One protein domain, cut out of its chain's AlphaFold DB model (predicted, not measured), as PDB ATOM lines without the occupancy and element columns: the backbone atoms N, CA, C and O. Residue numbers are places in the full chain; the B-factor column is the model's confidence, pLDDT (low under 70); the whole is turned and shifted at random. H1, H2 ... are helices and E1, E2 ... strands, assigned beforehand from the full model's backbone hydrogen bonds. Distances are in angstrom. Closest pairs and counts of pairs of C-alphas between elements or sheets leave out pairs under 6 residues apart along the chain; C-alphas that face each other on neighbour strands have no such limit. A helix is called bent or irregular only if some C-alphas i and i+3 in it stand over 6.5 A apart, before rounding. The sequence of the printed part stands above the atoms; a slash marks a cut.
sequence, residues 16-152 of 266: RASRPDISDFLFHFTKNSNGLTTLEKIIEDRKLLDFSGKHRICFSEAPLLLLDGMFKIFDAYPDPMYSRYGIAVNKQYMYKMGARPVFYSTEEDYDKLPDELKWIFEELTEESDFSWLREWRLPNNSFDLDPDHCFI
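Overview. This is residues 16 to 152 of the 266 residues of an uncharacterized protein of Dyadobacter psychrotolerans (UniProt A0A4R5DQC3). Two lobes make this domain: a larger one of short strands, and a smaller one, E5, H4, H5 and E6, at one end of the longest axis. In the larger lobe the three-stranded sheet E1, E4, E9 and the pairs E3 with E7 and E2 with E8 lie round the middle, H1 and H3 pack on the three-stranded sheet, and H2 lies off to one side. The 137 printed residues hold five named helices and nine named strands, in the order E1 H1 E2 E3 H2 E4 H3 E5 H4 H5 E6 E7 E8 E9; the class is mixed. The sheet E1, E4, E9 and the pairs E2, E8 and E3, E7 are antiparallel, while E5 and E6 are parallel. The whole is compact, with a radius of gyration of the C-alphas of 15.3 A and spans of 41 by 35 by 33 A.

Along the chain. Find C-alpha 25 at (160.643, 11.465, 73.621); E1 runs from there to residue 29, over 12.3 A. Next come H1, residues 35 to 44 and 14.3 A long, E2, 47 to 49, and E3, 57 to 60. H2, residues 64 to 74, covers 15.7 A and is irregular: C-alphas 65 and 68 are 7.3 A apart. E4, 86 to 90, is followed directly by H3, 91 to 96, and then by E5, 103 to 105. Look for C-alpha 107 at (174.586, -11.047, 60.638), where H4, 107 to 110, begins. H5, 115 to 120, is irregular, with C-alphas 116 and 119 7.1 A apart. E6, 121 to 123, E7, 135 to 138, E8, 142 to 144, and E9, 150 to 152, close the printed part at C-alpha 152 (159.587, 21.386, 67.361).

Arrangement. In the sheet E1, E4, E9, look for N 26 and O 89 at 2.9 A, and N 88 and O 151 at 2.8 A. H1 and H3 are on one face of it, two layers; the closest C-alphas of H1 and E4 are those of Leu 39 and Gly 86, 6.0 A. H2 is only just not on it, with 4 pairs of C-alphas within 10 A. The closest C-alphas of E1 and E3 are those of His 28 and Phe 59, 4.8 A. E3 pairs with E7, N 59 and O 136 at 2.8 A, and E2 with E8, N 48 and O 143 at 2.8 A. Residues 100 to 101 pair with 136 to 137 of E7, antiparallel. E5, H4, H5, E6 form a strand-helix-strand unit, two parallel neighbour strands with helices between, and its crossover is right-handed; N 122 and O 103 are 3.0 A apart. H4 and H5 are close but not clearly touching, Tyr 110 and Lys 118 having the closest C-alphas, 6.9 A. In H1 and H3 every O i to N i+4 pair is within hydrogen-bond range; H2 has 5 of 7, H5 0 of 2 but 2 of 3 O i to N i+3 pairs, and H4 is too short for an O i to N i+4 pair.

Size, cuts and confidence. The C-alphas farthest apart, those of Glu 44 and Glu 108, are 42.9 A apart. The printed part has no cut, and its long links are H2 to E4 and E6 to E7. The mean pLDDT of the printed part is 91.3, and residue 33 alone is under 70.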
ATOM      1  N   ARG A  16     162.665   5.339  87.784       82.88
ATOM      2  CA  ARG A  16     162.623   5.760  86.381       82.88
ATOM      3  C   ARG A  16     162.591   7.285  86.252       82.88
ATOM      4  O   ARG A  16     163.326   7.812  85.433       82.88
ATOM      5  N   ALA A  17     161.762   7.964  87.045       78.75
ATOM      6  CA  ALA A  17     161.657   9.423  87.018       78.75
ATOM      7  C   ALA A  17     162.963  10.119  87.440       78.75
ATOM      8  O   ALA A  17     163.281  11.178  86.924       78.75
ATOM      9  N   SER A  18     163.760   9.506  88.321       80.38
ATOM     10  CA  SER A  18     165.047  10.068  88.749       80.38
ATOM     11  C   SER A  18     166.210   9.805  87.782       80.38
ATOM     12  O   SER A  18     167.348  10.132  88.114       80.38
ATOM     13  N   ARG A  19     165.985   9.132  86.646       82.62
ATOM     14  CA  ARG A  19     167.045   8.765  85.694       82.62
ATOM     15  C   ARG A  19     167.159   9.831  84.598       82.62
ATOM     16  O   ARG A  19     166.307   9.851  83.713       82.62
ATOM     17  N   PRO A  20     168.215  10.666  84.602       78.31
ATOM     18  CA  PRO A  20     168.378  11.735  83.614       78.31
ATOM     19  C   PRO A  20     168.696  11.209  82.209       78.31
ATOM     20  O   PRO A  20     168.644  11.959  81.245       78.31
ATOM     21  N   ASP A  21     169.042   9.927  82.085       81.25
ATOM     22  CA  ASP A  21     169.391   9.255  80.836       81.25
ATOM     23  C   ASP A  21     168.197   8.550  80.154       81.25
ATOM     24  O   ASP A  21     168.348   7.916  79.104       81.25
ATOM     25  N   ILE A  22     166.992   8.646  80.725       81.75
ATOM     26  CA  ILE A  22     165.764   8.100  80.136       81.75
ATOM     27  C   ILE A  22     164.934   9.250  79.572       81.75
ATOM     28  O   ILE A  22     164.633  10.207  80.273       81.75
ATOM     29  N   SER A  23     164.523   9.124  78.310       83.06
ATOM     30  CA  SER A  23     163.671  10.113  77.648       83.06
ATOM     31  C   SER A  23     162.241   9.609  77.511       83.06
ATOM     32  O   SER A  23     162.018   8.420  77.265       83.06
ATOM     33  N   ASP A  24     161.258  10.498  77.615       87.25
ATOM     34  CA  ASP A  24     159.881  10.226  77.183       87.25
ATOM     35  C   ASP A  24     159.647  10.567  75.703       87.25
ATOM     36  O   ASP A  24     158.558  10.319  75.176       87.25
ATOM     37  N   PHE A  25     160.690  11.033  75.012       91.25
ATOM     38  CA  PHE A  25     160.643  11.465  73.621       91.25
ATOM     39  C   PHE A  25     161.643  10.714  72.739       91.25
ATOM     40  O   PHE A  25     162.693  10.250  73.189       91.25
ATOM     41  N   LEU A  26     161.288  10.608  71.464       95.25
ATOM     42  CA  LEU A  26     162.148  10.171  70.372       95.25
ATOM     43  C   LEU A  26     162.380  11.357  69.438       95.25
ATOM     44  O   LEU A  26     161.441  12.099  69.165       95.25
ATOM     45  N   PHE A  27     163.602  11.526  68.944       95.44
ATOM     46  CA  PHE A  27     163.996  12.699  68.166       95.44
ATOM     47  C   PHE A  27     164.347  12.315  66.736       95.44
ATOM     48  O   PHE A  27     165.146  11.408  66.512       95.44
ATOM     49  N   HIS A  28     163.785  13.033  65.772       95.62
ATOM     50  CA  HIS A  28     164.216  13.028  64.383       95.62
ATOM     51  C   HIS A  28     164.953  14.340  64.106       95.62
ATOM     52  O   HIS A  28     164.328  15.354  63.792       95.62
ATOM     53  N   PHE A  29     166.275  14.333  64.282       94.62
ATOM     54  CA  PHE A  29     167.109  15.496  63.984       94.62
ATOM     55  C   PHE A  29     167.412  15.587  62.490       94.62
ATOM     56  O   PHE A  29     167.698  14.584  61.830       94.62
ATOM     57  N   THR A  30     167.386  16.804  61.960       93.06
ATOM     58  CA  THR A  30     167.793  17.096  60.587       93.06
ATOM     59  C   THR A  30     169.316  17.060  60.461       93.06
ATOM     60  O   THR A  30     170.045  17.230  61.444       93.06
ATOM     61  N   LYS A  31     169.821  16.863  59.242       86.56
ATOM     62  CA  LYS A  31     171.261  16.763  58.958       86.56
ATOM     63  C   LYS A  31     171.876  18.106  58.539       86.56
ATOM     64  O   LYS A  31     171.223  18.883  57.844       86.56
ATOM     65  N   ASN A  32     173.160  18.286  58.857       70.50
ATOM     66  CA  ASN A  32     174.092  19.249  58.246       70.50
ATOM     67  C   ASN A  32     173.677  20.739  58.342       70.50
ATOM     68  O   ASN A  32     172.810  21.122  59.126       70.50
ATOM     69  N   SER A  33     174.324  21.598  57.538       69.12
ATOM     70  CA  SER A  33     174.134  23.059  57.502       69.12
ATOM     71  C   SER A  33     172.719  23.513  57.131       69.12
ATOM     72  O   SER A  33     172.337  24.627  57.463       69.12
ATOM     73  N   ASN A  34     171.929  22.662  56.467       83.00
ATOM     74  CA  ASN A  34     170.574  22.995  56.003       83.00
ATOM     75  C   ASN A  34     169.486  22.528  56.985       83.00
ATOM     76  O   ASN A  34     168.333  22.331  56.588       83.00
ATOM     77  N   GLY A  35     169.851  22.286  58.249       89.75
ATOM     78  CA  GLY A  35     168.940  21.736  59.248       89.75
ATOM     79  C   GLY A  35     167.669  22.566  59.429       89.75
ATOM     80  O   GLY A  35     166.571  22.016  59.381       89.75
ATOM     81  N   LEU A  36     167.810  23.892  59.527       91.31
ATOM     82  CA  LEU A  36     166.679  24.807  59.688       91.31
ATOM     83  C   LEU A  36     165.713  24.743  58.499       91.31
ATOM     84  O   LEU A  36     164.533  24.472  58.687       91.31
ATOM     85  N   THR A  37     166.216  24.877  57.272       91.69
ATOM     86  CA  THR A  37     165.388  24.803  56.053       91.69
ATOM     87  C   THR A  37     164.709  23.443  55.884       91.69
ATOM     88  O   THR A  37     163.594  23.336  55.373       91.69
ATOM     89  N   THR A  38     165.360  22.367  56.330       93.25
ATOM     90  CA  THR A  38     164.742  21.033  56.334       93.25
ATOM     91  C   THR A  38     163.593  20.967  57.341       93.25
ATOM     92  O   THR A  38     162.541  20.409  57.028       93.25
ATOM     93  N   LEU A  39     163.774  21.546  58.531       95.25
ATOM     94  CA  LEU A  39     162.742  21.618  59.563       95.25
ATOM     95  C   LEU A  39     161.551  22.482  59.121       95.25
ATOM     96  O   LEU A  39     160.414  22.051  59.296       95.25
ATOM     97  N   GLU A  40     161.798  23.638  58.500       93.25
ATOM     98  CA  GLU A  40     160.766  24.499  57.897       93.25
ATOM     99  C   GLU A  40     159.858  23.696  56.970       93.25
ATOM    100  O   GLU A  40     158.639  23.687  57.140       93.25
ATOM    101  N   LYS A  41     160.460  22.938  56.049       93.06
ATOM    102  CA  LYS A  41     159.712  22.101  55.117       93.06
ATOM    103  C   LYS A  41     158.915  21.002  55.818       93.06
ATOM    104  O   LYS A  41     157.776  20.754  55.449       93.06
ATOM    105  N   ILE A  42     159.495  20.340  56.821       95.06
ATOM    106  CA  ILE A  42     158.807  19.304  57.610       95.06
ATOM    107  C   ILE A  42     157.550  19.870  58.289       95.06
ATOM    108  O   ILE A  42     156.519  19.196  58.334       95.06
ATOM    109  N   ILE A  43     157.639  21.095  58.812       93.75
ATOM    110  CA  ILE A  43     156.531  21.786  59.478       93.75
ATOM    111  C   ILE A  43     155.486  22.236  58.454       93.75
ATOM    112  O   ILE A  43     154.303  21.976  58.659       93.75
ATOM    113  N   GLU A  44     155.905  22.835  57.336       91.44
ATOM    114  CA  GLU A  44     155.009  23.249  56.245       91.44
ATOM    115  C   GLU A  44     154.232  22.053  55.675       91.44
ATOM    116  O   GLU A  44     153.008  22.094  55.549       91.44
ATOM    117  N   ASP A  45     154.934  20.952  55.404       94.25
ATOM    118  CA  ASP A  45     154.356  19.714  54.886       94.25
ATOM    119  C   ASP A  45     153.575  18.921  55.961       94.25
ATOM    120  O   ASP A  45     152.898  17.944  55.623       94.25
ATOM    121  N   ARG A  46     153.704  19.302  57.243       95.12
ATOM    122  CA  ARG A  46     153.234  18.589  58.448       95.12
ATOM    123  C   ARG A  46     153.534  17.088  58.450       95.12
ATOM    124  O   ARG A  46     152.732  16.288  58.932       95.12
ATOM    125  N   LYS A  47     154.698  16.682  57.941       96.25
ATOM    126  CA  LYS A  47     155.104  15.268  57.908       96.25
ATOM    127  C   LYS A  47     156.610  15.071  57.830       96.25
ATOM    128  O   LYS A  47     157.339  15.852  57.224       96.25
ATOM    129  N   LEU A  48     157.059  13.946  58.371       95.75
ATOM    130  CA  LEU A  48     158.374  13.369  58.108       95.75
ATOM    131  C   LEU A  48     158.280  12.392  56.936       95.75
ATOM    132  O   LEU A  48     157.282  11.684  56.796       95.75
ATOM    133  N   LEU A  49     159.337  12.324  56.127       93.06
ATOM    134  CA  LEU A  49     159.450  11.419  54.984       93.06
ATOM    135  C   LEU A  49     160.718  10.568  55.097       93.06
ATOM    136  O   LEU A  49     161.767  11.047  55.530       93.06
ATOM    137  N   ASP A  50     160.633   9.312  54.664       89.88
ATOM    138  CA  ASP A  50     161.798   8.452  54.487       89.88
ATOM    139  C   ASP A  50     162.542   8.816  53.195       89.88
ATOM    140  O   ASP A  50     162.133   8.460  52.089       89.88
ATOM    141  N   PHE A  51     163.678   9.492  53.345       80.69
ATOM    142  CA  PHE A  51     164.584   9.797  52.236       80.69
ATOM    143  C   PHE A  51     165.620   8.695  51.967       80.69
ATOM    144  O   PHE A  51     166.370   8.786  50.998       80.69
ATOM    145  N   SER A  52     165.690   7.663  52.809       80.56
ATOM    146  CA  SER A  52     166.647   6.562  52.659       80.56
ATOM    147  C   SER A  52     166.160   5.458  51.717       80.56
ATOM    148  O   SER A  52     166.963   4.625  51.297       80.56
ATOM    149  N   GLY A  53     164.860   5.436  51.390       82.94
ATOM    150  CA  GLY A  53     164.243   4.392  50.566       82.94
ATOM    151  C   GLY A  53     164.183   3.026  51.257       82.94
ATOM    152  O   GLY A  53     163.945   2.012  50.606       82.94
ATOM    153  N   LYS A  54     164.415   2.987  52.573       85.62
ATOM    154  CA  LYS A  54     164.430   1.768  53.392       85.62
ATOM    155  C   LYS A  54     163.059   1.447  53.997       85.62
ATOM    156  O   LYS A  54     162.958   0.557  54.841       85.62
ATOM    157  N   HIS A  55     162.034   2.176  53.570       90.44
ATOM    158  CA  HIS A  55     160.652   2.090  54.016       90.44
ATOM    159  C   HIS A  55     160.488   2.248  55.525       90.44
ATOM    160  O   HIS A  55     159.711   1.537  56.168       90.44
ATOM    161  N   ARG A  56     161.265   3.172  56.101       93.19
ATOM    162  CA  ARG A  56     161.257   3.427  57.540       93.19
ATOM    163  C   ARG A  56     161.681   4.840  57.898       93.19
ATOM    164  O   ARG A  56     162.554   5.415  57.261       93.19
ATOM    165  N   ILE A  57     161.143   5.345  59.002       95.56
ATOM    166  CA  ILE A  57     161.582   6.604  59.610       95.56
ATOM    167  C   ILE A  57     162.336   6.287  60.894       95.56
ATOM    168  O   ILE A  57     161.844   5.545  61.749       95.56
ATOM    169  N   CYS A  58     163.535   6.846  61.008       94.88
ATOM    170  CA  CYS A  58     164.437   6.634  62.129       94.88
ATOM    171  C   CYS A  58     164.333   7.786  63.129       94.88
ATOM    172  O   CYS A  58     164.216   8.948  62.742       94.88
ATOM    173  N   PHE A  59     164.413   7.461  64.410       96.31
ATOM    174  CA  PHE A  59     164.442   8.402  65.521       96.31
ATOM    175  C   PHE A  59     165.514   7.962  66.515       96.31
ATOM    176  O   PHE A  59     165.847   6.784  66.568       96.31
ATOM    177  N   SER A  60     165.985   8.869  67.358       94.19
ATOM    178  CA  SER A  60     166.936   8.563  68.427       94.19
ATOM    179  C   SER A  60     166.304   8.831  69.786       94.19
ATOM    180  O   SER A  60     165.688   9.878  70.006       94.19
ATOM    181  N   GLU A  61     166.446   7.896  70.725       93.12
ATOM    182  CA  GLU A  61     166.058   8.137  72.114       93.12
ATOM    183  C   GLU A  61     167.156   8.929  72.833       93.12
ATOM    184  O   GLU A  61     168.073   8.365  73.431       93.12
ATOM    185  N   ALA A  62     167.033  10.253  72.798       85.62
ATOM    186  CA  ALA A  62     167.951  11.166  73.463       85.62
ATOM    187  C   ALA A  62     167.264  11.840  74.665       85.62
ATOM    188  O   ALA A  62     166.155  12.360  74.531       85.62
ATOM    189  N   PRO A  63     167.862  11.835  75.864       82.75
ATOM    190  CA  PRO A  63     167.331  12.583  76.998       82.75
ATOM    191  C   PRO A  63     167.432  14.081  76.734       82.75
ATOM    192  O   PRO A  63     168.519  14.593  76.472       82.75
ATOM    193  N   LEU A  64     166.299  14.779  76.819       81.00
ATOM    194  CA  LEU A  64     166.182  16.186  76.439       81.00
ATOM    195  C   LEU A  64     167.196  17.081  77.185       81.00
ATOM    196  O   LEU A  64     167.846  17.925  76.575       81.00
ATOM    197  N   LEU A  65     167.407  16.817  78.479       78.19
ATOM    198  CA  LEU A  65     168.372  17.530  79.330       78.19
ATOM    199  C   LEU A  65     169.831  17.351  78.877       78.19
ATOM    200  O   LEU A  65     170.675  18.203  79.139       78.19
ATOM    201  N   LEU A  66     170.149  16.250  78.195       85.06
ATOM    202  CA  LEU A  66     171.512  15.928  77.764       85.06
ATOM    203  C   LEU A  66     171.803  16.374  76.324       85.06
ATOM    204  O   LEU A  66     172.944  16.252  75.876       85.06
ATOM    205  N   LEU A  67     170.809  16.917  75.610       88.31
ATOM    206  CA  LEU A  67     170.965  17.313  74.211       88.31
ATOM    207  C   LEU A  67     172.055  18.365  74.013       88.31
ATOM    208  O   LEU A  67     172.869  18.211  73.109       88.31
ATOM    209  N   ASP A  68     172.117  19.408  74.847       88.12
ATOM    210  CA  ASP A  68     173.136  20.462  74.695       88.12
ATOM    211  C   ASP A  68     174.561  19.893  74.806       88.12
ATOM    212  O   ASP A  68     175.436  20.235  74.014       88.12
ATOM    213  N   GLY A  69     174.783  18.958  75.735       88.00
ATOM    214  CA  GLY A  69     176.059  18.252  75.861       88.00
ATOM    215  C   GLY A  69     176.372  17.376  74.646       88.00
ATOM    216  O   GLY A  69     177.495  17.401  74.150       88.00
ATOM    217  N   MET A  70     175.376  16.647  74.136       88.56
ATOM    218  CA  MET A  70     175.516  15.813  72.938       88.56
ATOM    219  C   MET A  70     175.901  16.648  71.709       88.56
ATOM    220  O   MET A  70     176.850  16.308  71.007       88.56
ATOM    221  N   PHE A  71     175.224  17.774  71.475       90.25
ATOM    222  CA  PHE A  71     175.519  18.630  70.328       90.25
ATOM    223  C   PHE A  71     176.849  19.369  70.461       90.25
ATOM    224  O   PHE A  71     177.550  19.482  69.466       90.25
ATOM    225  N   LYS A  72     177.282  19.754  71.670       89.81
ATOM    226  CA  LYS A  72     178.651  20.264  71.888       89.81
ATOM    227  C   LYS A  72     179.731  19.282  71.435       89.81
ATOM    228  O   LYS A  72     180.778  19.719  70.967       89.81
ATOM    229  N   ILE A  73     179.492  17.977  71.588       89.06
ATOM    230  CA  ILE A  73     180.400  16.948  71.076       89.06
ATOM    231  C   ILE A  73     180.342  16.929  69.551       89.06
ATOM    232  O   ILE A  73     181.393  16.987  68.928       89.06
ATOM    233  N   PHE A  74     179.152  16.886  68.945       87.81
ATOM    234  CA  PHE A  74     179.014  16.861  67.483       87.81
ATOM    235  C   PHE A  74     179.641  18.087  66.814       87.81
ATOM    236  O   PHE A  74     180.397  17.929  65.860       87.81
ATOM    237  N   ASP A  75     179.415  19.279  67.363       86.50
ATOM    238  CA  ASP A  75     179.948  20.543  66.846       86.50
ATOM    239  C   ASP A  75     181.487  20.618  66.904       86.50
ATOM    240  O   ASP A  75     182.092  21.456  66.237       86.50
ATOM    241  N   ALA A  76     182.138  19.756  67.696       87.88
ATOM    242  CA  ALA A  76     183.595  19.675  67.767       87.88
ATOM    243  C   ALA A  76     184.222  18.921  66.577       87.88
ATOM    244  O   ALA A  76     185.447  18.930  66.432       87.88
ATOM    245  N   TYR A  77     183.410  18.276  65.735       86.25
ATOM    246  CA  TYR A  77     183.861  17.518  64.571       86.25
ATOM    247  C   TYR A  77     183.417  18.184  63.260       86.25
ATOM    248  O   TYR A  77     182.351  18.797  63.197       86.25
ATOM    249  N   PRO A  78     184.222  18.068  62.187       79.94
ATOM    250  CA  PRO A  78     183.804  18.511  60.862       79.94
ATOM    251  C   PRO A  78     182.639  17.646  60.359       79.94
ATOM    252  O   PRO A  78     182.701  16.425  60.461       79.94
ATOM    253  N   ASP A  79     181.615  18.289  59.789       80.12
ATOM    254  CA  ASP A  79     180.390  17.654  59.269       80.12
ATOM    255  C   ASP A  79     179.620  16.834  60.331       80.12
ATOM    256  O   ASP A  79     179.571  15.601  60.276       80.12
ATOM    257  N   PRO A  80     179.035  17.500  61.348       84.81
ATOM    258  CA  PRO A  80     178.297  16.814  62.400       84.81
ATOM    259  C   PRO A  80     177.114  16.025  61.827       84.81
ATOM    260  O   PRO A  80     176.333  16.528  61.021       84.81
ATOM    261  N   MET A  81     176.934  14.798  62.328       83.50
ATOM    262  CA  MET A  81     175.883  13.869  61.886       83.50
ATOM    263  C   MET A  81     174.472  14.474  61.955       83.50
ATOM    264  O   MET A  81     173.623  14.189  61.106       83.50
ATOM    265  N   TYR A  82     174.227  15.295  62.975       89.12
ATOM    266  CA  TYR A  82     172.954  15.955  63.216       89.12
ATOM    267  C   TYR A  82     173.162  17.443  63.458       89.12
ATOM    268  O   TYR A  82     174.169  17.871  64.018       89.12
ATOM    269  N   SER A  83     172.147  18.215  63.096       91.06
ATOM    270  CA  SER A  83     171.997  19.623  63.458       91.06
ATOM    271  C   SER A  83     171.030  19.771  64.637       91.06
ATOM    272  O   SER A  83     170.241  18.868  64.918       91.06
ATOM    273  N   ARG A  84     171.060  20.921  65.318       92.38
ATOM    274  CA  ARG A  84     170.208  21.248  66.483       92.38
ATOM    275  C   ARG A  84     168.725  21.487  66.145       92.38
ATOM    276  O   ARG A  84     168.001  22.096  66.925       92.38
ATOM    277  N   TYR A  85     168.278  21.012  64.989       95.25
ATOM    278  CA  TYR A  85     166.931  21.192  64.470       95.25
ATOM    279  C   TYR A  85     166.270  19.831  64.295       95.25
ATOM    280  O   TYR A  85     166.915  18.866  63.876       95.25
ATOM    281  N   GLY A  86     164.987  19.721  64.628       95.75
ATOM    282  CA  GLY A  86     164.279  18.460  64.460       95.75
ATOM    283  C   GLY A  86     162.891  18.427  65.068       95.75
ATOM    284  O   GLY A  86     162.376  19.425  65.569       95.75
ATOM    285  N   ILE A  87     162.310  17.231  65.036       96.69
ATOM    286  CA  ILE A  87     161.014  16.929  65.639       96.69
ATOM    287  C   ILE A  87     161.221  15.937  66.779       96.69
ATOM    288  O   ILE A  87     161.794  14.863  66.582       96.69
ATOM    289  N   ALA A  88     160.723  16.272  67.962       95.06
ATOM    290  CA  ALA A  88     160.579  15.329  69.059       95.06
ATOM    291  C   ALA A  88     159.155  14.768  69.070       95.06
ATOM    292  O   ALA A  88     158.190  15.497  68.856       95.06
ATOM    293  N   VAL A  89     159.003  13.475  69.338       95.50
ATOM    294  CA  VAL A  89     157.701  12.798  69.375       95.50
ATOM    295  C   VAL A  89     157.581  11.983  70.651       95.50
ATOM    296  O   VAL A  89     158.541  11.333  71.074       95.50
ATOM    297  N   ASN A  90     156.402  11.983  71.274       92.88
ATOM    298  CA  ASN A  90     156.153  11.164  72.454       92.88
ATOM    299  C   ASN A  90     156.428   9.673  72.170       92.88
ATOM    300  O   ASN A  90     155.848   9.057  71.273       92.88
ATOM    301  N   LYS A  91     157.286   9.055  72.984       93.88
ATOM    302  CA  LYS A  91     157.732   7.671  72.786       93.88
ATOM    303  C   LYS A  91     156.600   6.653  72.925       93.88
ATOM    304  O   LYS A  91     156.578   5.654  72.208       93.88
ATOM    305  N   GLN A  92     155.646   6.884  73.833       93.38
ATOM    306  CA  GLN A  92     154.488   5.996  73.992       93.38
ATOM    307  C   GLN A  92     153.539   6.091  72.798       93.38
ATOM    308  O   GLN A  92     152.981   5.073  72.390       93.38
ATOM    309  N   TYR A  93     153.373   7.285  72.231       95.56
ATOM    310  CA  TYR A  93     152.626   7.484  70.992       95.56
ATOM    311  C   TYR A  93     153.272   6.712  69.831       95.56
ATOM    312  O   TYR A  93     152.627   5.848  69.238       95.56
ATOM    313  N   MET A  94     154.579   6.884  69.617       96.69
ATOM    314  CA  MET A  94     155.327   6.156  68.582       96.69
ATOM    315  C   MET A  94     155.256   4.635  68.752       96.69
ATOM    316  O   MET A  94     155.047   3.898  67.787       96.69
ATOM    317  N   TYR A  95     155.358   4.137  69.988       96.88
ATOM    318  CA  TYR A  95     155.218   2.708  70.267       96.88
ATOM    319  C   TYR A  95     153.849   2.154  69.840       96.88
ATOM    320  O   TYR A  95     153.779   1.055  69.272       96.88
ATOM    321  N   LYS A  96     152.765   2.906  70.084       96.75
ATOM    322  CA  LYS A  96     151.400   2.538  69.666       96.75
ATOM    323  C   LYS A  96     151.245   2.519  68.147       96.75
ATOM    324  O   LYS A  96     150.507   1.680  67.645       96.75
ATOM    325  N   MET A  97     151.983   3.367  67.434       95.81
ATOM    326  CA  MET A  97     152.035   3.373  65.967       95.81
ATOM    327  C   MET A  97     152.869   2.232  65.370       95.81
ATOM    328  O   MET A  97     152.951   2.101  64.155       95.81
ATOM    329  N   GLY A  98     153.481   1.387  66.204       96.00
ATOM    330  CA  GLY A  98     154.284   0.253  65.750       96.00
ATOM    331  C   GLY A  98     155.783   0.526  65.719       96.00
ATOM    332  O   GLY A  98     156.537  -0.383  65.381       96.00
ATOM    333  N   ALA A  99     156.240   1.710  66.140       97.38
ATOM    334  CA  ALA A  99     157.666   1.979  66.231       97.38
ATOM    335  C   ALA A  99     158.335   1.101  67.295       97.38
ATOM    336  O   ALA A  99     157.748   0.792  68.345       97.38
ATOM    337  N   ARG A 100     159.571   0.687  67.036       97.38
ATOM    338  CA  ARG A 100     160.330  -0.216  67.905       97.38
ATOM    339  C   ARG A 100     161.790   0.224  67.989       97.38
ATOM    340  O   ARG A 100     162.288   0.795  67.019       97.38
ATOM    341  N   PRO A 101     162.470  -0.039  69.120       97.19
ATOM    342  CA  PRO A 101     163.913   0.128  69.192       97.19
ATOM    343  C   PRO A 101     164.591  -0.820  68.202       97.19
ATOM    344  O   PRO A 101     164.097  -1.926  67.954       97.19
ATOM    345  N   VAL A 102     165.717  -0.377  67.659       97.31
ATOM    346  CA  VAL A 102     166.567  -1.189  66.791       97.31
ATOM    347  C   VAL A 102     167.128  -2.382  67.564       97.31
ATOM    348  O   VAL A 102     167.474  -2.287  68.743       97.31
ATOM    349  N   PHE A 103     167.179  -3.524  66.889       96.12
ATOM    350  CA  PHE A 103     167.815  -4.740  67.360       96.12
ATOM    351  C   PHE A 103     169.217  -4.819  66.754       96.12
ATOM    352  O   PHE A 103     169.374  -5.141  65.579       96.12
ATOM    353  N   TYR A 104     170.212  -4.489  67.573       96.31
ATOM    354  CA  TYR A 104     171.622  -4.552  67.206       96.31
ATOM    355  C   TYR A 104     172.151  -5.964  67.457       96.31
ATOM    356  O   TYR A 104     172.109  -6.424  68.601       96.31
ATOM    357  N   SER A 105     172.622  -6.650  66.417       95.62
ATOM    358  CA  SER A 105     173.290  -7.950  66.563       95.62
ATOM    359  C   SER A 105     174.175  -8.280  65.359       95.62
ATOM    360  O   SER A 105     174.359  -7.455  64.469       95.62
ATOM    361  N   THR A 106     174.737  -9.486  65.329       94.38
ATOM    362  CA  THR A 106     175.540  -9.989  64.208       94.38
ATOM    363  C   THR A 106     174.666 -10.427  63.029       94.38
ATOM    364  O   THR A 106     173.483 -10.740  63.194       94.38
ATOM    365  N   GLU A 107     175.256 -10.515  61.835       93.62
ATOM    366  CA  GLU A 107     174.586 -11.047  60.638       93.62
ATOM    367  C   GLU A 107     174.053 -12.481  60.855       93.62
ATOM    368  O   GLU A 107     172.947 -12.811  60.434       93.62
ATOM    369  N   GLU A 108     174.754 -13.315  61.632       94.06
ATOM    370  CA  GLU A 108     174.272 -14.661  61.984       94.06
ATOM    371  C   GLU A 108     172.932 -14.653  62.738       94.06
ATOM    372  O   GLU A 108     172.168 -15.622  62.677       94.06
ATOM    373  N   ASP A 109     172.644 -13.596  63.498       94.88
ATOM    374  CA  ASP A 109     171.369 -13.447  64.195       94.88
ATOM    375  C   ASP A 109     170.275 -12.884  63.291       94.88
ATOM    376  O   ASP A 109     169.102 -13.208  63.500       94.88
ATOM    377  N   TYR A 110     170.632 -12.122  62.256       95.25
ATOM    378  CA  TYR A 110     169.686 -11.654  61.245       95.25
ATOM    379  C   TYR A 110     168.974 -12.814  60.546       95.25
ATOM    380  O   TYR A 110     167.749 -12.793  60.396       95.25
ATOM    381  N   ASP A 111     169.712 -13.867  60.193       94.56
ATOM    382  CA  ASP A 111     169.154 -15.055  59.535       94.56
ATOM    383  C   ASP A 111     168.176 -15.833  60.425       94.56
ATOM    384  O   ASP A 111     167.304 -16.555  59.931       94.56
ATOM    385  N   LYS A 112     168.284 -15.666  61.747       96.12
ATOM    386  CA  LYS A 112     167.397 -16.289  62.739       96.12
ATOM    387  C   LYS A 112     166.170 -15.427  63.047       96.12
ATOM    388  O   LYS A 112     165.236 -15.921  63.685       96.12
ATOM    389  N   LEU A 113     166.155 -14.155  62.637       95.12
ATOM    390  CA  LEU A 113     165.025 -13.263  62.875       95.12
ATOM    391  C   LEU A 113     163.842 -13.615  61.964       95.12
ATOM    392  O   LEU A 113     164.019 -13.806  60.759       95.12
ATOM    393  N   PRO A 114     162.608 -13.617  62.503       96.00
ATOM    394  CA  PRO A 114     161.405 -13.600  61.680       96.00
ATOM    395  C   PRO A 114     161.435 -12.429  60.689       96.00
ATOM    396  O   PRO A 114     161.819 -11.319  61.062       96.00
ATOM    397  N   ASP A 115     160.969 -12.644  59.454       94.56
ATOM    398  CA  ASP A 115     160.997 -11.613  58.400       94.56
ATOM    399  C   ASP A 115     160.283 -10.317  58.817       94.56
ATOM    400  O   ASP A 115     160.740  -9.214  58.521       94.56
ATOM    401  N   GLU A 116     159.211 -10.442  59.600       93.00
ATOM    402  CA  GLU A 116     158.447  -9.323  60.166       93.00
ATOM    403  C   GLU A 116     159.232  -8.447  61.162       93.00
ATOM    404  O   GLU A 116     158.773  -7.360  61.507       93.00
ATOM    405  N   LEU A 117     160.404  -8.893  61.629       93.81
ATOM    406  CA  LEU A 117     161.287  -8.156  62.540       93.81
ATOM    407  C   LEU A 117     162.594  -7.712  61.875       93.81
ATOM    408  O   LEU A 117     163.338  -6.932  62.461       93.81
ATOM    409  N   LYS A 118     162.887  -8.137  60.644       94.75
ATOM    410  CA  LYS A 118     164.147  -7.775  59.974       94.75
ATOM    411  C   LYS A 118     164.299  -6.268  59.745       94.75
ATOM    412  O   LYS A 118     165.410  -5.756  59.737       94.75
ATOM    413  N   TRP A 119     163.198  -5.522  59.645       94.12
ATOM    414  CA  TRP A 119     163.227  -4.065  59.460       94.12
ATOM    415  C   TRP A 119     163.798  -3.290  60.666       94.12
ATOM    416  O   TRP A 119     164.280  -2.164  60.497       94.12
ATOM    417  N   ILE A 120     163.792  -3.881  61.870       95.31
ATOM    418  CA  ILE A 120     164.432  -3.296  63.060       95.31
ATOM    419  C   ILE A 120     165.878  -3.742  63.258       95.31
ATOM    420  O   ILE A 120     166.502  -3.251  64.189       95.31
ATOM    421  N   PHE A 121     166.419  -4.636  62.431       95.94
ATOM    422  CA  PHE A 121     167.801  -5.090  62.573       95.94
ATOM    423  C   PHE A 121     168.799  -4.011  62.140       95.94
ATOM    424  O   PHE A 121     168.607  -3.351  61.115       95.94
ATOM    425  N   GLU A 122     169.872  -3.863  62.905       95.12
ATOM    426  CA  GLU A 122     171.086  -3.161  62.498       95.12
ATOM    427  C   GLU A 122     172.286  -4.027  62.875       95.12
ATOM    428  O   GLU A 122     172.324  -4.603  63.965       95.12
ATOM    429  N   GLU A 123     173.248  -4.140  61.967       94.94
ATOM    430  CA  GLU A 123     174.440  -4.935  62.224       94.94
ATOM    431  C   GLU A 123     175.340  -4.233  63.249       94.94
ATOM    432  O   GLU A 123     175.544  -3.019  63.191       94.94
ATOM    433  N   LEU A 124     175.866  -5.007  64.195       94.69
ATOM    434  CA  LEU A 124     176.817  -4.553  65.200       94.69
ATOM    435  C   LEU A 124     178.168  -5.237  64.969       94.69
ATOM    436  O   LEU A 124     178.293  -6.443  65.193       94.69
ATOM    437  N   THR A 125     179.172  -4.457  64.564       92.94
ATOM    438  CA  THR A 125     180.563  -4.916  64.388       92.94
ATOM    439  C   THR A 125     181.526  -4.087  65.243       92.94
ATOM    440  O   THR A 125     181.132  -3.076  65.825       92.94
ATOM    441  N   GLU A 126     182.797  -4.493  65.330       89.31
ATOM    442  CA  GLU A 126     183.822  -3.710  66.042       89.31
ATOM    443  C   GLU A 126     184.063  -2.339  65.384       89.31
ATOM    444  O   GLU A 126     184.368  -1.359  66.064       89.31
ATOM    445  N   GLU A 127     183.899  -2.251  64.064       89.19
ATOM    446  CA  GLU A 127     184.089  -1.036  63.270       89.19
ATOM    447  C   GLU A 127     182.831  -0.160  63.192       89.19
ATOM    448  O   GLU A 127     182.927   1.026  62.873       89.19
ATOM    449  N   SER A 128     181.658  -0.737  63.454       87.75
ATOM    450  CA  SER A 128     180.361  -0.097  63.247       87.75
ATOM    451  C   SER A 128     179.415  -0.397  64.409       87.75
ATOM    452  O   SER A 128     178.542  -1.261  64.330       87.75
ATOM    453  N   ASP A 129     179.574   0.370  65.491       92.00
ATOM    454  CA  ASP A 129     178.647   0.391  66.621       92.00
ATOM    455  C   ASP A 129     177.823   1.685  66.613       92.00
ATOM    456  O   ASP A 129     178.307   2.762  66.968       92.00
ATOM    457  N   PHE A 130     176.552   1.568  66.220       91.12
ATOM    458  CA  PHE A 130     175.557   2.645  66.294       91.12
ATOM    459  C   PHE A 130     174.588   2.486  67.475       91.12
ATOM    460  O   PHE A 130     173.629   3.252  67.589       91.12
ATOM    461  N   SER A 131     174.811   1.525  68.377       92.06
ATOM    462  CA  SER A 131     173.908   1.257  69.506       92.06
ATOM    463  C   SER A 131     173.802   2.440  70.474       92.06
ATOM    464  O   SER A 131     172.747   2.676  71.074       92.06
ATOM    465  N   TRP A 132     174.857   3.256  70.559       89.19
ATOM    466  CA  TRP A 132     174.898   4.481  71.357       89.19
ATOM    467  C   TRP A 132     173.922   5.567  70.871       89.19
ATOM    468  O   TRP A 132     173.544   6.428  71.665       89.19
ATOM    469  N   LEU A 133     173.452   5.505  69.617       90.19
ATOM    470  CA  LEU A 133     172.407   6.398  69.093       90.19
ATOM    471  C   LEU A 133     171.007   6.043  69.604       90.19
ATOM    472  O   LEU A 133     170.091   6.859  69.484       90.19
ATOM    473  N   ARG A 134     170.834   4.842  70.179       93.94
ATOM    474  CA  ARG A 134     169.560   4.341  70.715       93.94
ATOM    475  C   ARG A 134     168.424   4.513  69.706       93.94
ATOM    476  O   ARG A 134     167.394   5.125  70.006       93.94
ATOM    477  N   GLU A 135     168.651   4.013  68.496       95.88
ATOM    478  CA  GLU A 135     167.753   4.220  67.367       95.88
ATOM    479  C   GLU A 135     166.411   3.500  67.582       95.88
ATOM    480  O   GLU A 135     166.326   2.384  68.102       95.88
ATOM    481  N   TRP A 136     165.343   4.153  67.146       97.44
ATOM    482  CA  TRP A 136     164.000   3.621  66.987       97.44
ATOM    483  C   TRP A 136     163.580   3.758  65.531       97.44
ATOM    484  O   TRP A 136     163.876   4.758  64.882       97.44
ATOM    485  N   ARG A 137     162.833   2.779  65.024       97.50
ATOM    486  CA  ARG A 137     162.309   2.783  63.656       97.50
ATOM    487  C   ARG A 137     160.795   2.707  63.666       97.50
ATOM    488  O   ARG A 137     160.223   1.976  64.474       97.50
ATOM    489  N   LEU A 138     160.165   3.411  62.735       97.12
ATOM    490  CA  LEU A 138     158.764   3.248  62.349       97.12
ATOM    491  C   LEU A 138     158.724   2.658  60.925       97.12
ATOM    492  O   LEU A 138     159.359   3.248  60.052       97.12
ATOM    493  N   PRO A 139     158.008   1.548  60.660       95.44
ATOM    494  CA  PRO A 139     158.017   0.861  59.363       95.44
ATOM    495  C   PRO A 139     157.086   1.531  58.331       95.44
ATOM    496  O   PRO A 139     156.219   0.887  57.741       95.44
ATOM    497  N   ASN A 140     157.248   2.842  58.139       92.88
ATOM    498  CA  ASN A 140     156.446   3.670  57.242       92.88
ATOM    499  C   ASN A 140     157.348   4.577  56.389       92.88
ATOM    500  O   ASN A 140     158.428   4.970  56.818       92.88
ATOM    501  N   ASN A 141     156.850   4.986  55.217       93.62
ATOM    502  CA  ASN A 141     157.512   5.981  54.356       93.62
ATOM    503  C   ASN A 141     157.261   7.425  54.792       93.62
ATOM    504  O   ASN A 141     157.991   8.328  54.392       93.62
ATOM    505  N   SER A 142     156.187   7.648  55.543       94.94
ATOM    506  CA  SER A 142     155.789   8.959  56.026       94.94
ATOM    507  C   SER A 142     155.220   8.861  57.435       94.94
ATOM    508  O   SER A 142     154.695   7.820  57.845       94.94
ATOM    509  N   PHE A 143     155.335   9.957  58.171       96.56
ATOM    510  CA  PHE A 143     154.754  10.131  59.492       96.56
ATOM    511  C   PHE A 143     154.162  11.531  59.567       96.56
ATOM    512  O   PHE A 143     154.902  12.508  59.477       96.56
ATOM    513  N   ASP A 144     152.844  11.614  59.709       97.19
ATOM    514  CA  ASP A 144     152.145  12.886  59.850       97.19
ATOM    515  C   ASP A 144     152.376  13.450  61.256       97.19
ATOM    516  O   ASP A 144     152.312  12.725  62.253       97.19
ATOM    517  N   LEU A 145     152.678  14.745  61.326       96.56
ATOM    518  CA  LEU A 145     152.918  15.432  62.585       96.56
ATOM    519  C   LEU A 145     151.591  15.717  63.286       96.56
ATOM    520  O   LEU A 145     150.734  16.417  62.753       96.56
ATOM    521  N   ASP A 146     151.466  15.219  64.512       94.50
ATOM    522  CA  ASP A 146     150.346  15.504  65.403       94.50
ATOM    523  C   ASP A 146     150.791  16.538  66.456       94.50
ATOM    524  O   ASP A 146     151.626  16.197  67.301       94.50
ATOM    525  N   PRO A 147     150.274  17.783  66.444       92.25
ATOM    526  CA  PRO A 147     150.648  18.826  67.407       92.25
ATOM    527  C   PRO A 147     150.467  18.453  68.888       92.25
ATOM    528  O   PRO A 147     151.127  19.036  69.753       92.25
ATOM    529  N   ASP A 148     149.618  17.471  69.206       91.06
ATOM    530  CA  ASP A 148     149.432  16.995  70.583       91.06
ATOM    531  C   ASP A 148     150.543  16.039  71.043       91.06
ATOM    532  O   ASP A 148     150.742  15.819  72.248       91.06
ATOM    533  N   HIS A 149     151.281  15.457  70.099       92.62
ATOM    534  CA  HIS A 149     152.288  14.426  70.350       92.62
ATOM    535  C   HIS A 149     153.684  14.772  69.822       92.62
ATOM    536  O   HIS A 149     154.652  14.102  70.206       92.62
ATOM    537  N   CYS A 150     153.791  15.809  68.996       95.12
ATOM    538  CA  CYS A 150     155.010  16.297  68.373       95.12
ATOM    539  C   CYS A 150     155.423  17.663  68.931       95.12
ATOM    540  O   CYS A 150     154.592  18.513  69.244       95.12
ATOM    541  N   PHE A 151     156.732  17.874  69.009       93.81
ATOM    542  CA  PHE A 151     157.350  19.112  69.457       93.81
ATOM    543  C   PHE A 151     158.441  19.518  68.473       93.81
ATOM    544  O   PHE A 151     159.224  18.676  68.026       93.81
ATOM    545  N   ILE A 152     158.519  20.808  68.173       95.75
ATOM    546  CA  ILE A 152     159.587  21.386  67.361       95.75
ATOM    547  C   ILE A 152     160.814  21.615  68.246       95.75
ATOM    548  O   ILE A 152     160.699  22.105  69.371       95.75
TER     549      ILE A 152